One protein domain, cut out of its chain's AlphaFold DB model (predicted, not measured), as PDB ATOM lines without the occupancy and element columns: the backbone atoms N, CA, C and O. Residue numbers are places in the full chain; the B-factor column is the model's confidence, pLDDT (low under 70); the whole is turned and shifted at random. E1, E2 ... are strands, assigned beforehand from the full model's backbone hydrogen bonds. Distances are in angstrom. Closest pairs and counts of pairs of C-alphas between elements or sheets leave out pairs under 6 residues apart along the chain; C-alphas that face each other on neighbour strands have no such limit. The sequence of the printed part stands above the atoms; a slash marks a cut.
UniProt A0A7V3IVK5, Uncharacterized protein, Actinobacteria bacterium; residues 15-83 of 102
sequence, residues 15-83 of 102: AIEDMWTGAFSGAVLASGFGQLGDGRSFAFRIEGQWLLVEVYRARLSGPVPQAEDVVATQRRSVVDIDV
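What this domain is: This is residues 15 to 83 of the 102 residues of an uncharacterized protein of Actinobacteria bacterium (UniProt A0A7V3IVK5). The domain is one twisted sheet of five antiparallel strands, a single slab through which the chain runs back and forth, with no named helix over either face. A long loop, residues 57 to 69, lies at one end of the strands between E4 and E5, and at the other end residues 78 to 83 form a short tail that turns back toward E2. The printed part has 69 residues and five named strands, E1 to E5, whose order across the sheet is also their order along the chain: E1, E2, E3, E4, E5. The class is all strand, with 42 of the 69 residues in the strands. The whole is elongated, spanning 38 by 20 by 19 A, and only just compact, close to loose, with a radius of gyration of the C-alphas of 13.0 A.

Where its parts are: The longest strands by residues are E1, residues 15 to 24, which is 26.4 A long from first to last C-alpha, and E2, residues 27 to 36, which is 29.1 A long. E1 begins with C-alpha 15 at (32.820, 12.267, -10.927) and bends by 54 degrees at residue 18. E3, residues 41 to 47, is 19.9 A long, and its centre is the nearest to the mean of the C-alphas, at 1.0 A. E4, residues 50 to 56, is 19.3 A long. E5, residues 70 to 77, is 20.7 A long and ends with C-alpha 77 at (44.256, 1.398, 4.137).

How they stand to each other: The five strands form a meander, each strand the antiparallel neighbour of the one before, and each pair of neighbours is a hairpin. Inner strands E2 and E3 stand at 171 degrees, with N 46 and O 30 2.8 A apart, within hydrogen-bond range. E3 and E4 stand at 160 degrees, with N 56 and O 41 at 2.8 A. Edge strand E1 is antiparallel to E2 at 174 degrees; N 20 and O 31 are 2.8 A apart, and the facing C-alphas of Ile 16 and Gly 34 are 4.1 A apart. At the other edge, E5 is antiparallel to E4 at 164 degrees, with N 53 and O 74 at 2.8 A. E1 is apart from E4 and E5, and E2 is apart from E5. From edge to edge the strands' lines turn by 44 degrees.

The domain as a whole: The two C-alphas farthest apart are those of Ser 25 and Asp 38, at 38.6 A. The links E1 to E2, E2 to E3 and E3 to E4 are tight; E4 to E5 is a long link of 13 residues. The printed part has no cut. Its mean pLDDT is 90.5, and no printed residue is under 70.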
ATOM      1  N   ALA A  15      31.906  11.193 -10.573       93.81
ATOM      2  CA  ALA A  15      32.820  12.267 -10.927       93.81
ATOM      3  C   ALA A  15      33.485  12.838  -9.674       93.81
ATOM      4  O   ALA A  15      32.802  13.186  -8.715       93.81
ATOM      5  N   ILE A  16      34.813  12.956  -9.699       95.25
ATOM      6  CA  ILE A  16      35.565  13.775  -8.742       95.25
ATOM      7  C   ILE A  16      35.604  15.192  -9.316       95.25
ATOM      8  O   ILE A  16      36.011  15.370 -10.463       95.25
ATOM      9  N   GLU A  17      35.151  16.172  -8.542       94.25
ATOM     10  CA  GLU A  17      35.117  17.579  -8.960       94.25
ATOM     11  C   GLU A  17      36.405  18.304  -8.612       94.25
ATOM     12  O   GLU A  17      36.941  19.048  -9.430       94.25
ATOM     13  N   ASP A  18      36.887  18.065  -7.398       95.38
ATOM     14  CA  ASP A  18      38.126  18.633  -6.907       95.38
ATOM     15  C   ASP A  18      38.871  17.602  -6.066       95.38
ATOM     16  O   ASP A  18      38.287  16.774  -5.353       95.38
ATOM     17  N   MET A  19      40.186  17.648  -6.191       95.31
ATOM     18  CA  MET A  19      41.120  16.716  -5.599       95.31
ATOM     19  C   MET A  19      42.398  17.469  -5.288       95.31
ATOM     20  O   MET A  19      42.988  18.129  -6.137       95.31
ATOM     21  N   TRP A  20      42.871  17.280  -4.068       94.19
ATOM     22  CA  TRP A  20      44.188  17.708  -3.664       94.19
ATOM     23  C   TRP A  20      44.973  16.523  -3.123       94.19
ATOM     24  O   TRP A  20      44.487  15.768  -2.279       94.19
ATOM     25  N   THR A  21      46.211  16.397  -3.588       92.31
ATOM     26  CA  THR A  21      47.221  15.476  -3.066       92.31
ATOM     27  C   THR A  21      48.442  16.267  -2.613       92.31
ATOM     28  O   THR A  21      48.902  17.169  -3.316       92.31
ATOM     29  N   GLY A  22      49.010  15.924  -1.459       85.44
ATOM     30  CA  GLY A  22      50.201  16.581  -0.937       85.44
ATOM     31  C   GLY A  22      50.990  15.713   0.037       85.44
ATOM     32  O   GLY A  22      50.442  14.884   0.759       85.44
ATOM     33  N   ALA A  23      52.302  15.931   0.085       81.25
ATOM     34  CA  ALA A  23      53.177  15.345   1.091       81.25
ATOM     35  C   ALA A  23      53.704  16.460   2.004       81.25
ATOM     36  O   ALA A  23      54.421  17.350   1.548       81.25
ATOM     37  N   PHE A  24      53.359  16.414   3.291       72.62
ATOM     38  CA  PHE A  24      53.798  17.388   4.294       72.62
ATOM     39  C   PHE A  24      54.507  16.682   5.446       72.62
ATOM     40  O   PHE A  24      53.915  15.866   6.143       72.62
ATOM     41  N   SER A  25      55.782  17.017   5.670       72.25
ATOM     42  CA  SER A  25      56.569  16.549   6.824       72.25
ATOM     43  C   SER A  25      56.495  15.027   7.075       72.25
ATOM     44  O   SER A  25      56.403  14.584   8.218       72.25
ATOM     45  N   GLY A  26      56.517  14.220   6.006       73.31
ATOM     46  CA  GLY A  26      56.458  12.752   6.075       73.31
ATOM     47  C   GLY A  26      55.048  12.155   6.160       73.31
ATOM     48  O   GLY A  26      54.913  10.935   6.103       73.31
ATOM     49  N   ALA A  27      54.006  12.984   6.249       78.88
ATOM     50  CA  ALA A  27      52.620  12.560   6.125       78.88
ATOM     51  C   ALA A  27      52.129  12.761   4.687       78.88
ATOM     52  O   ALA A  27      52.295  13.831   4.094       78.88
ATOM     53  N   VAL A  28      51.508  11.721   4.143       82.56
ATOM     54  CA  VAL A  28      50.767  11.789   2.889       82.56
ATOM     55  C   VAL A  28      49.351  12.245   3.217       82.56
ATOM     56  O   VAL A  28      48.668  11.621   4.027       82.56
ATOM     57  N   LEU A  29      48.928  13.340   2.600       90.00
ATOM     58  CA  LEU A  29      47.607  13.926   2.764       90.00
ATOM     59  C   LEU A  29      46.940  13.989   1.397       90.00
ATOM     60  O   LEU A  29      47.549  14.379   0.404       90.00
ATOM     61  N   ALA A  30      45.670  13.626   1.355       93.62
ATOM     62  CA  ALA A  30      44.840  13.906   0.205       93.62
ATOM     63  C   ALA A  30      43.409  14.141   0.655       93.62
ATOM     64  O   ALA A  30      42.970  13.578   1.660       93.62
ATOM     65  N   SER A  31      42.686  14.956  -0.095       95.25
ATOM     66  CA  SER A  31      41.267  15.199   0.123       95.25
ATOM     67  C   SER A  31      40.598  15.616  -1.170       95.25
ATOM     68  O   SER A  31      41.251  16.127  -2.074       95.25
ATOM     69  N   GLY A  32      39.289  15.456  -1.236       95.94
ATOM     70  CA  GLY A  32      38.516  15.924  -2.369       95.94
ATOM     71  C   GLY A  32      37.044  15.614  -2.204       95.94
ATOM     72  O   GLY A  32      36.614  15.042  -1.197       95.94
ATOM     73  N   PHE A  33      36.273  15.998  -3.209       95.44
ATOM     74  CA  PHE A  33      34.838  15.766  -3.246       95.44
ATOM     75  C   PHE A  33      34.354  15.560  -4.676       95.44
ATOM     76  O   PHE A  33      35.056  15.832  -5.653       95.44
ATOM     77  N   GLY A  34      33.142  15.035  -4.789       94.81
ATOM     78  CA  GLY A  34      32.551  14.722  -6.072       94.81
ATOM     79  C   GLY A  34      31.070  14.396  -5.992       94.81
ATOM     80  O   GLY A  34      30.439  14.476  -4.933       94.81
ATOM     81  N   GLN A  35      30.528  14.003  -7.138       93.12
ATOM     82  CA  GLN A  35      29.122  13.673  -7.315       93.12
ATOM     83  C   GLN A  35      28.917  12.238  -7.784       93.12
ATOM     84  O   GLN A  35      29.731  11.657  -8.508       93.12
ATOM     85  N   LEU A  36      27.778  11.707  -7.350       90.94
ATOM     86  CA  LEU A  36      27.179  10.472  -7.809       90.94
ATOM     87  C   LEU A  36      25.999  10.789  -8.740       90.94
ATOM     88  O   LEU A  36      25.289  11.775  -8.547       90.94
ATOM     89  N   GLY A  37      25.746   9.942  -9.735       85.38
ATOM     90  CA  GLY A  37      24.713  10.176 -10.757       85.38
ATOM     91  C   GLY A  37      23.269  10.166 -10.247       85.38
ATOM     92  O   GLY A  37      22.362  10.612 -10.944       85.38
ATOM     93  N   ASP A  38      23.039   9.722  -9.011       84.00
ATOM     94  CA  ASP A  38      21.734   9.783  -8.345       84.00
ATOM     95  C   ASP A  38      21.494  11.087  -7.559       84.00
ATOM     96  O   ASP A  38      20.502  11.217  -6.835       84.00
ATOM     97  N   GLY A  39      22.392  12.066  -7.714       87.00
ATOM     98  CA  GLY A  39      22.333  13.371  -7.061       87.00
ATOM     99  C   GLY A  39      22.937  13.390  -5.660       87.00
ATOM    100  O   GLY A  39      22.882  14.425  -4.997       87.00
ATOM    101  N   ARG A  40      23.497  12.274  -5.179       91.69
ATOM    102  CA  ARG A  40      24.314  12.263  -3.961       91.69
ATOM    103  C   ARG A  40      25.689  12.853  -4.234       91.69
ATOM    104  O   ARG A  40      26.228  12.735  -5.327       91.69
ATOM    105  N   SER A  41      26.291  13.428  -3.205       93.69
ATOM    106  CA  SER A  41      27.692  13.845  -3.231       93.69
ATOM    107  C   SER A  41      28.507  12.960  -2.305       93.69
ATOM    108  O   SER A  41      27.965  12.331  -1.395       93.69
ATOM    109  N   PHE A  42      29.815  12.926  -2.510       95.00
ATOM    110  CA  PHE A  42      30.741  12.280  -1.592       95.00
ATOM    111  C   PHE A  42      31.936  13.186  -1.316       95.00
ATOM    112  O   PHE A  42      32.299  14.027  -2.140       95.00
ATOM    113  N   ALA A  43      32.564  12.983  -0.166       96.44
ATOM    114  CA  ALA A  43      33.869  13.537   0.150       96.44
ATOM    115  C   ALA A  43      34.816  12.408   0.542       96.44
ATOM    116  O   ALA A  43      34.399  11.372   1.066       96.44
ATOM    117  N   PHE A  44      36.102  12.612   0.296       97.06
ATOM    118  CA  PHE A  44      37.137  11.703   0.753       97.06
ATOM    119  C   PHE A  44      38.298  12.470   1.363       97.06
ATOM    120  O   PHE A  44      38.573  13.617   1.008       97.06
ATOM    121  N   ARG A  45      38.998  11.816   2.285       96.12
ATOM    122  CA  ARG A  45      40.218  12.343   2.891       96.12
ATOM    123  C   ARG A  45      41.120  11.230   3.389       96.12
ATOM    124  O   ARG A  45      40.651  10.140   3.712       96.12
ATOM    125  N   ILE A  46      42.410  11.522   3.466       95.31
ATOM    126  CA  ILE A  46      43.397  10.651   4.093       95.31
ATOM    127  C   ILE A  46      43.678  11.146   5.506       95.31
ATOM    128  O   ILE A  46      44.129  12.272   5.709       95.31
ATOM    129  N   GLU A  47      43.442  10.271   6.478       90.81
ATOM    130  CA  GLU A  47      43.800  10.465   7.879       90.81
ATOM    131  C   GLU A  47      44.870   9.432   8.259       90.81
ATOM    132  O   GLU A  47      44.599   8.241   8.445       90.81
ATOM    133  N   GLY A  48      46.127   9.874   8.328       89.06
ATOM    134  CA  GLY A  48      47.265   8.986   8.561       89.06
ATOM    135  C   GLY A  48      47.450   7.989   7.414       89.06
ATOM    136  O   GLY A  48      47.864   8.367   6.324       89.06
ATOM    137  N   GLN A  49      47.161   6.708   7.662       91.38
ATOM    138  CA  GLN A  49      47.259   5.630   6.665       91.38
ATOM    139  C   GLN A  49      45.889   5.124   6.182       91.38
ATOM    140  O   GLN A  49      45.793   4.026   5.626       91.38
ATOM    141  N   TRP A  50      44.827   5.900   6.404       95.19
ATOM    142  CA  TRP A  50      43.461   5.523   6.060       95.19
ATOM    143  C   TRP A  50      42.861   6.493   5.053       95.19
ATOM    144  O   TRP A  50      42.813   7.688   5.313       95.19
ATOM    145  N   LEU A  51      42.356   5.960   3.940       96.69
ATOM    146  CA  LEU A  51      41.444   6.664   3.048       96.69
ATOM    147  C   LEU A  51      40.033   6.477   3.589       96.69
ATOM    148  O   LEU A  51      39.563   5.343   3.692       96.69
ATOM    149  N   LEU A  52      39.380   7.582   3.919       97.00
ATOM    150  CA  LEU A  52      37.992   7.641   4.340       97.00
ATOM    151  C   LEU A  52      37.152   8.249   3.219       97.00
ATOM    152  O   LEU A  52      37.556   9.247   2.624       97.00
ATOM    153  N   VAL A  53      35.990   7.660   2.964       97.38
ATOM    154  CA  VAL A  53      34.950   8.166   2.068       97.38
ATOM    155  C   VAL A  53      33.660   8.310   2.859       97.38
ATOM    156  O   VAL A  53      33.248   7.391   3.569       97.38
ATOM    157  N   GLU A  54      33.008   9.452   2.696       96.81
ATOM    158  CA  GLU A  54      31.678   9.751   3.216       96.81
ATOM    159  C   GLU A  54      30.757  10.042   2.035       96.81
ATOM    160  O   GLU A  54      31.084  10.861   1.177       96.81
ATOM    161  N   VAL A  55      29.608   9.370   1.983       94.94
ATOM    162  CA  VAL A  55      28.558   9.621   0.994       94.94
ATOM    163  C   VAL A  55      27.418  10.353   1.683       94.94
ATOM    164  O   VAL A  55      26.919   9.905   2.719       94.94
ATOM    165  N   TYR A  56      26.981  11.456   1.091       94.62
ATOM    166  CA  TYR A  56      25.914  12.299   1.606       94.62
ATOM    167  C   TYR A  56      24.574  12.012   0.921       94.62
ATOM    168  O   TYR A  56      24.510  11.507  -0.203       94.62
ATOM    169  N   ARG A  57      23.466  12.353   1.585       91.62
ATOM    170  CA  ARG A  57      22.123  12.308   0.982       91.62
ATOM    171  C   ARG A  57      21.988  13.312  -0.168       91.62
ATOM    172  O   ARG A  57      22.518  14.414  -0.104       91.62
ATOM    173  N   ALA A  58      21.184  12.975  -1.177       87.12
ATOM    174  CA  ALA A  58      21.026  13.790  -2.390       87.12
ATOM    175  C   ALA A  58      20.362  15.162  -2.165       87.12
ATOM    176  O   ALA A  58      20.481  16.073  -2.976       87.12
ATOM    177  N   ARG A  59      19.606  15.317  -1.075       83.81
ATOM    178  CA  ARG A  59      18.867  16.546  -0.758       83.81
ATOM    179  C   ARG A  59      19.430  17.167   0.507       83.81
ATOM    180  O   ARG A  59      18.823  17.065   1.572       83.81
ATOM    181  N   LEU A  60      20.617  17.748   0.379       84.19
ATOM    182  CA  LEU A  60      21.251  18.499   1.457       84.19
ATOM    183  C   LEU A  60      20.388  19.705   1.840       84.19
ATOM    184  O   LEU A  60      19.838  20.396   0.983       84.19
ATOM    185  N   SER A  61      20.277  19.958   3.142       79.38
ATOM    186  CA  SER A  61      19.461  21.054   3.688       79.38
ATOM    187  C   SER A  61      20.172  22.414   3.651       79.38
ATOM    188  O   SER A  61      19.563  23.434   3.962       79.38
ATOM    189  N   GLY A  62      21.459  22.441   3.301       81.44
ATOM    190  CA  GLY A  62      22.295  23.635   3.297       81.44
ATOM    191  C   GLY A  62      23.567  23.451   2.462       81.44
ATOM    192  O   GLY A  62      23.810  22.364   1.944       81.44
ATOM    193  N   PRO A  63      24.382  24.511   2.322       78.69
ATOM    194  CA  PRO A  63      25.563  24.509   1.456       78.69
ATOM    195  C   PRO A  63      26.711  23.638   1.981       78.69
ATOM    196  O   PRO A  63      27.589  23.260   1.214       78.69
ATOM    197  N   VAL A  64      26.723  23.346   3.284       81.69
ATOM    198  CA  VAL A  64      27.759  22.539   3.929       81.69
ATOM    199  C   VAL A  64      27.102  21.282   4.497       81.69
ATOM    200  O   VAL A  64      26.288  21.420   5.419       81.69
ATOM    201  N   PRO A  65      27.442  20.083   3.986       85.31
ATOM    202  CA  PRO A  65      26.993  18.826   4.572       85.31
ATOM    203  C   PRO A  65      27.376  18.745   6.052       85.31
ATOM    204  O   PRO A  65      28.501  19.070   6.433       85.31
ATOM    205  N   GLN A  66      26.431  18.334   6.886       88.00
ATOM    206  CA  GLN A  66      26.644  18.033   8.296       88.00
ATOM    207  C   GLN A  66      26.814  16.523   8.497       88.00
ATOM    208  O   GLN A  66      26.566  15.722   7.592       88.00
ATOM    209  N   ALA A  67      27.210  16.109   9.700       87.00
ATOM    210  CA  ALA A  67      27.384  14.691  10.017       87.00
ATOM    211  C   ALA A  67      26.083  13.889   9.829       87.00
ATOM    212  O   ALA A  67      26.118  12.728   9.432       87.00
ATOM    213  N   GLU A  68      24.925  14.515  10.045       88.12
ATOM    214  CA  GLU A  68      23.607  13.899   9.873       88.12
ATOM    215  C   GLU A  68      23.216  13.717   8.397       88.12
ATOM    216  O   GLU A  68      22.258  13.006   8.093       88.12
ATOM    217  N   ASP A  69      23.927  14.369   7.473       91.62
ATOM    218  CA  ASP A  69      23.730  14.199   6.035       91.62
ATOM    219  C   ASP A  69      24.437  12.945   5.494       91.62
ATOM    220  O   ASP A  69      24.155  12.539   4.363       91.62
ATOM    221  N   VAL A  70      25.337  12.331   6.274       93.81
ATOM    222  CA  VAL A  70      26.097  11.139   5.880       93.81
ATOM    223  C   VAL A  70      25.190   9.911   5.896       93.81
ATOM    224  O   VAL A  70      24.663   9.516   6.934       93.81
ATOM    225  N   VAL A  71      25.025   9.282   4.734       94.06
ATOM    226  CA  VAL A  71      24.233   8.051   4.577       94.06
ATOM    227  C   VAL A  71      25.095   6.794   4.573       94.06
ATOM    228  O   VAL A  71      24.590   5.713   4.862       94.06
ATOM    229  N   ALA A  72      26.382   6.930   4.254       93.88
ATOM    230  CA  ALA A  72      27.344   5.841   4.304       93.88
ATOM    231  C   ALA A  72      28.759   6.370   4.542       93.88
ATOM    232  O   ALA A  72      29.139   7.435   4.051       93.88
ATOM    233  N   THR A  73      29.557   5.583   5.255       95.88
ATOM    234  CA  THR A  73      30.976   5.851   5.488       95.88
ATOM    235  C   THR A  73      31.750   4.571   5.263       95.88
ATOM    236  O   THR A  73      31.382   3.530   5.803       95.88
ATOM    237  N   GLN A  74      32.847   4.655   4.516       96.75
ATOM    238  CA  GLN A  74      33.739   3.524   4.327       96.75
ATOM    239  C   GLN A  74      35.198   3.953   4.392       96.75
ATOM    240  O   GLN A  74      35.561   5.055   3.987       96.75
ATOM    241  N   ARG A  75      36.053   3.072   4.919       96.69
ATOM    242  CA  ARG A  75      37.495   3.313   5.021       96.69
ATOM    243  C   ARG A  75      38.318   2.137   4.519       96.69
ATOM    244  O   ARG A  75      37.937   0.985   4.715       96.69
ATOM    245  N   ARG A  76      39.484   2.425   3.943       96.19
ATOM    246  CA  ARG A  76      40.509   1.432   3.573       96.19
ATOM    247  C   ARG A  76      41.901   1.933   3.920       96.19
ATOM    248  O   ARG A  76      42.114   3.134   4.057       96.19
ATOM    249  N   SER A  77      42.850   1.013   4.041       95.25
ATOM    250  CA  SER A  77      44.256   1.398   4.137       95.25
ATOM    251  C   SER A  77      44.736   1.993   2.809       95.25
ATOM    252  O   SER A  77      44.285   1.563   1.743       95.25
ATOM    253  N   VAL A  78      45.646   2.969   2.878       93.69
ATOM    254  CA  VAL A  78      46.374   3.489   1.704       93.69
ATOM    255  C   VAL A  78      47.701   2.784   1.446       93.69
ATOM    256  O   VAL A  78      48.431   3.171   0.539       93.69
ATOM    257  N   VAL A  79      48.022   1.751   2.228       91.75
ATOM    258  CA  VAL A  79      49.167   0.881   1.942       91.75
ATOM    259  C   VAL A  79      49.000   0.296   0.536       91.75
ATOM    260  O   VAL A  79      47.895  -0.077   0.141       91.75
ATOM    261  N   ASP A  80      50.095   0.288  -0.222       91.19
ATOM    262  CA  ASP A  80      50.167  -0.136  -1.628       91.19
ATOM    263  C   ASP A  80      49.380   0.736  -2.630       91.19
ATOM    264  O   ASP A  80      49.193   0.344  -3.782       91.19
ATOM    265  N   ILE A  81      48.954   1.941  -2.234       92.56
ATOM    266  CA  ILE A  81      48.397   2.950  -3.144       92.56
ATOM    267  C   ILE A  81      49.427   4.052  -3.365       92.56
ATOM    268  O   ILE A  81      49.905   4.665  -2.409       92.56
ATOM    269  N   ASP A  82      49.704   4.373  -4.627       92.44
ATOM    270  CA  ASP A  82      50.418   5.601  -4.961       92.44
ATOM    271  C   ASP A  82      49.477   6.803  -4.817       92.44
ATOM    272  O   ASP A  82      48.734   7.151  -5.729       92.44
ATOM    273  N   VAL A  83      49.468   7.415  -3.637       91.75
ATOM    274  CA  VAL A  83      48.639   8.596  -3.356       91.75
ATOM    275  C   VAL A  83      49.146   9.846  -4.091       91.75
ATOM    276  O   VAL A  83      48.391  10.799  -4.257       91.75
TER     277      VAL A  83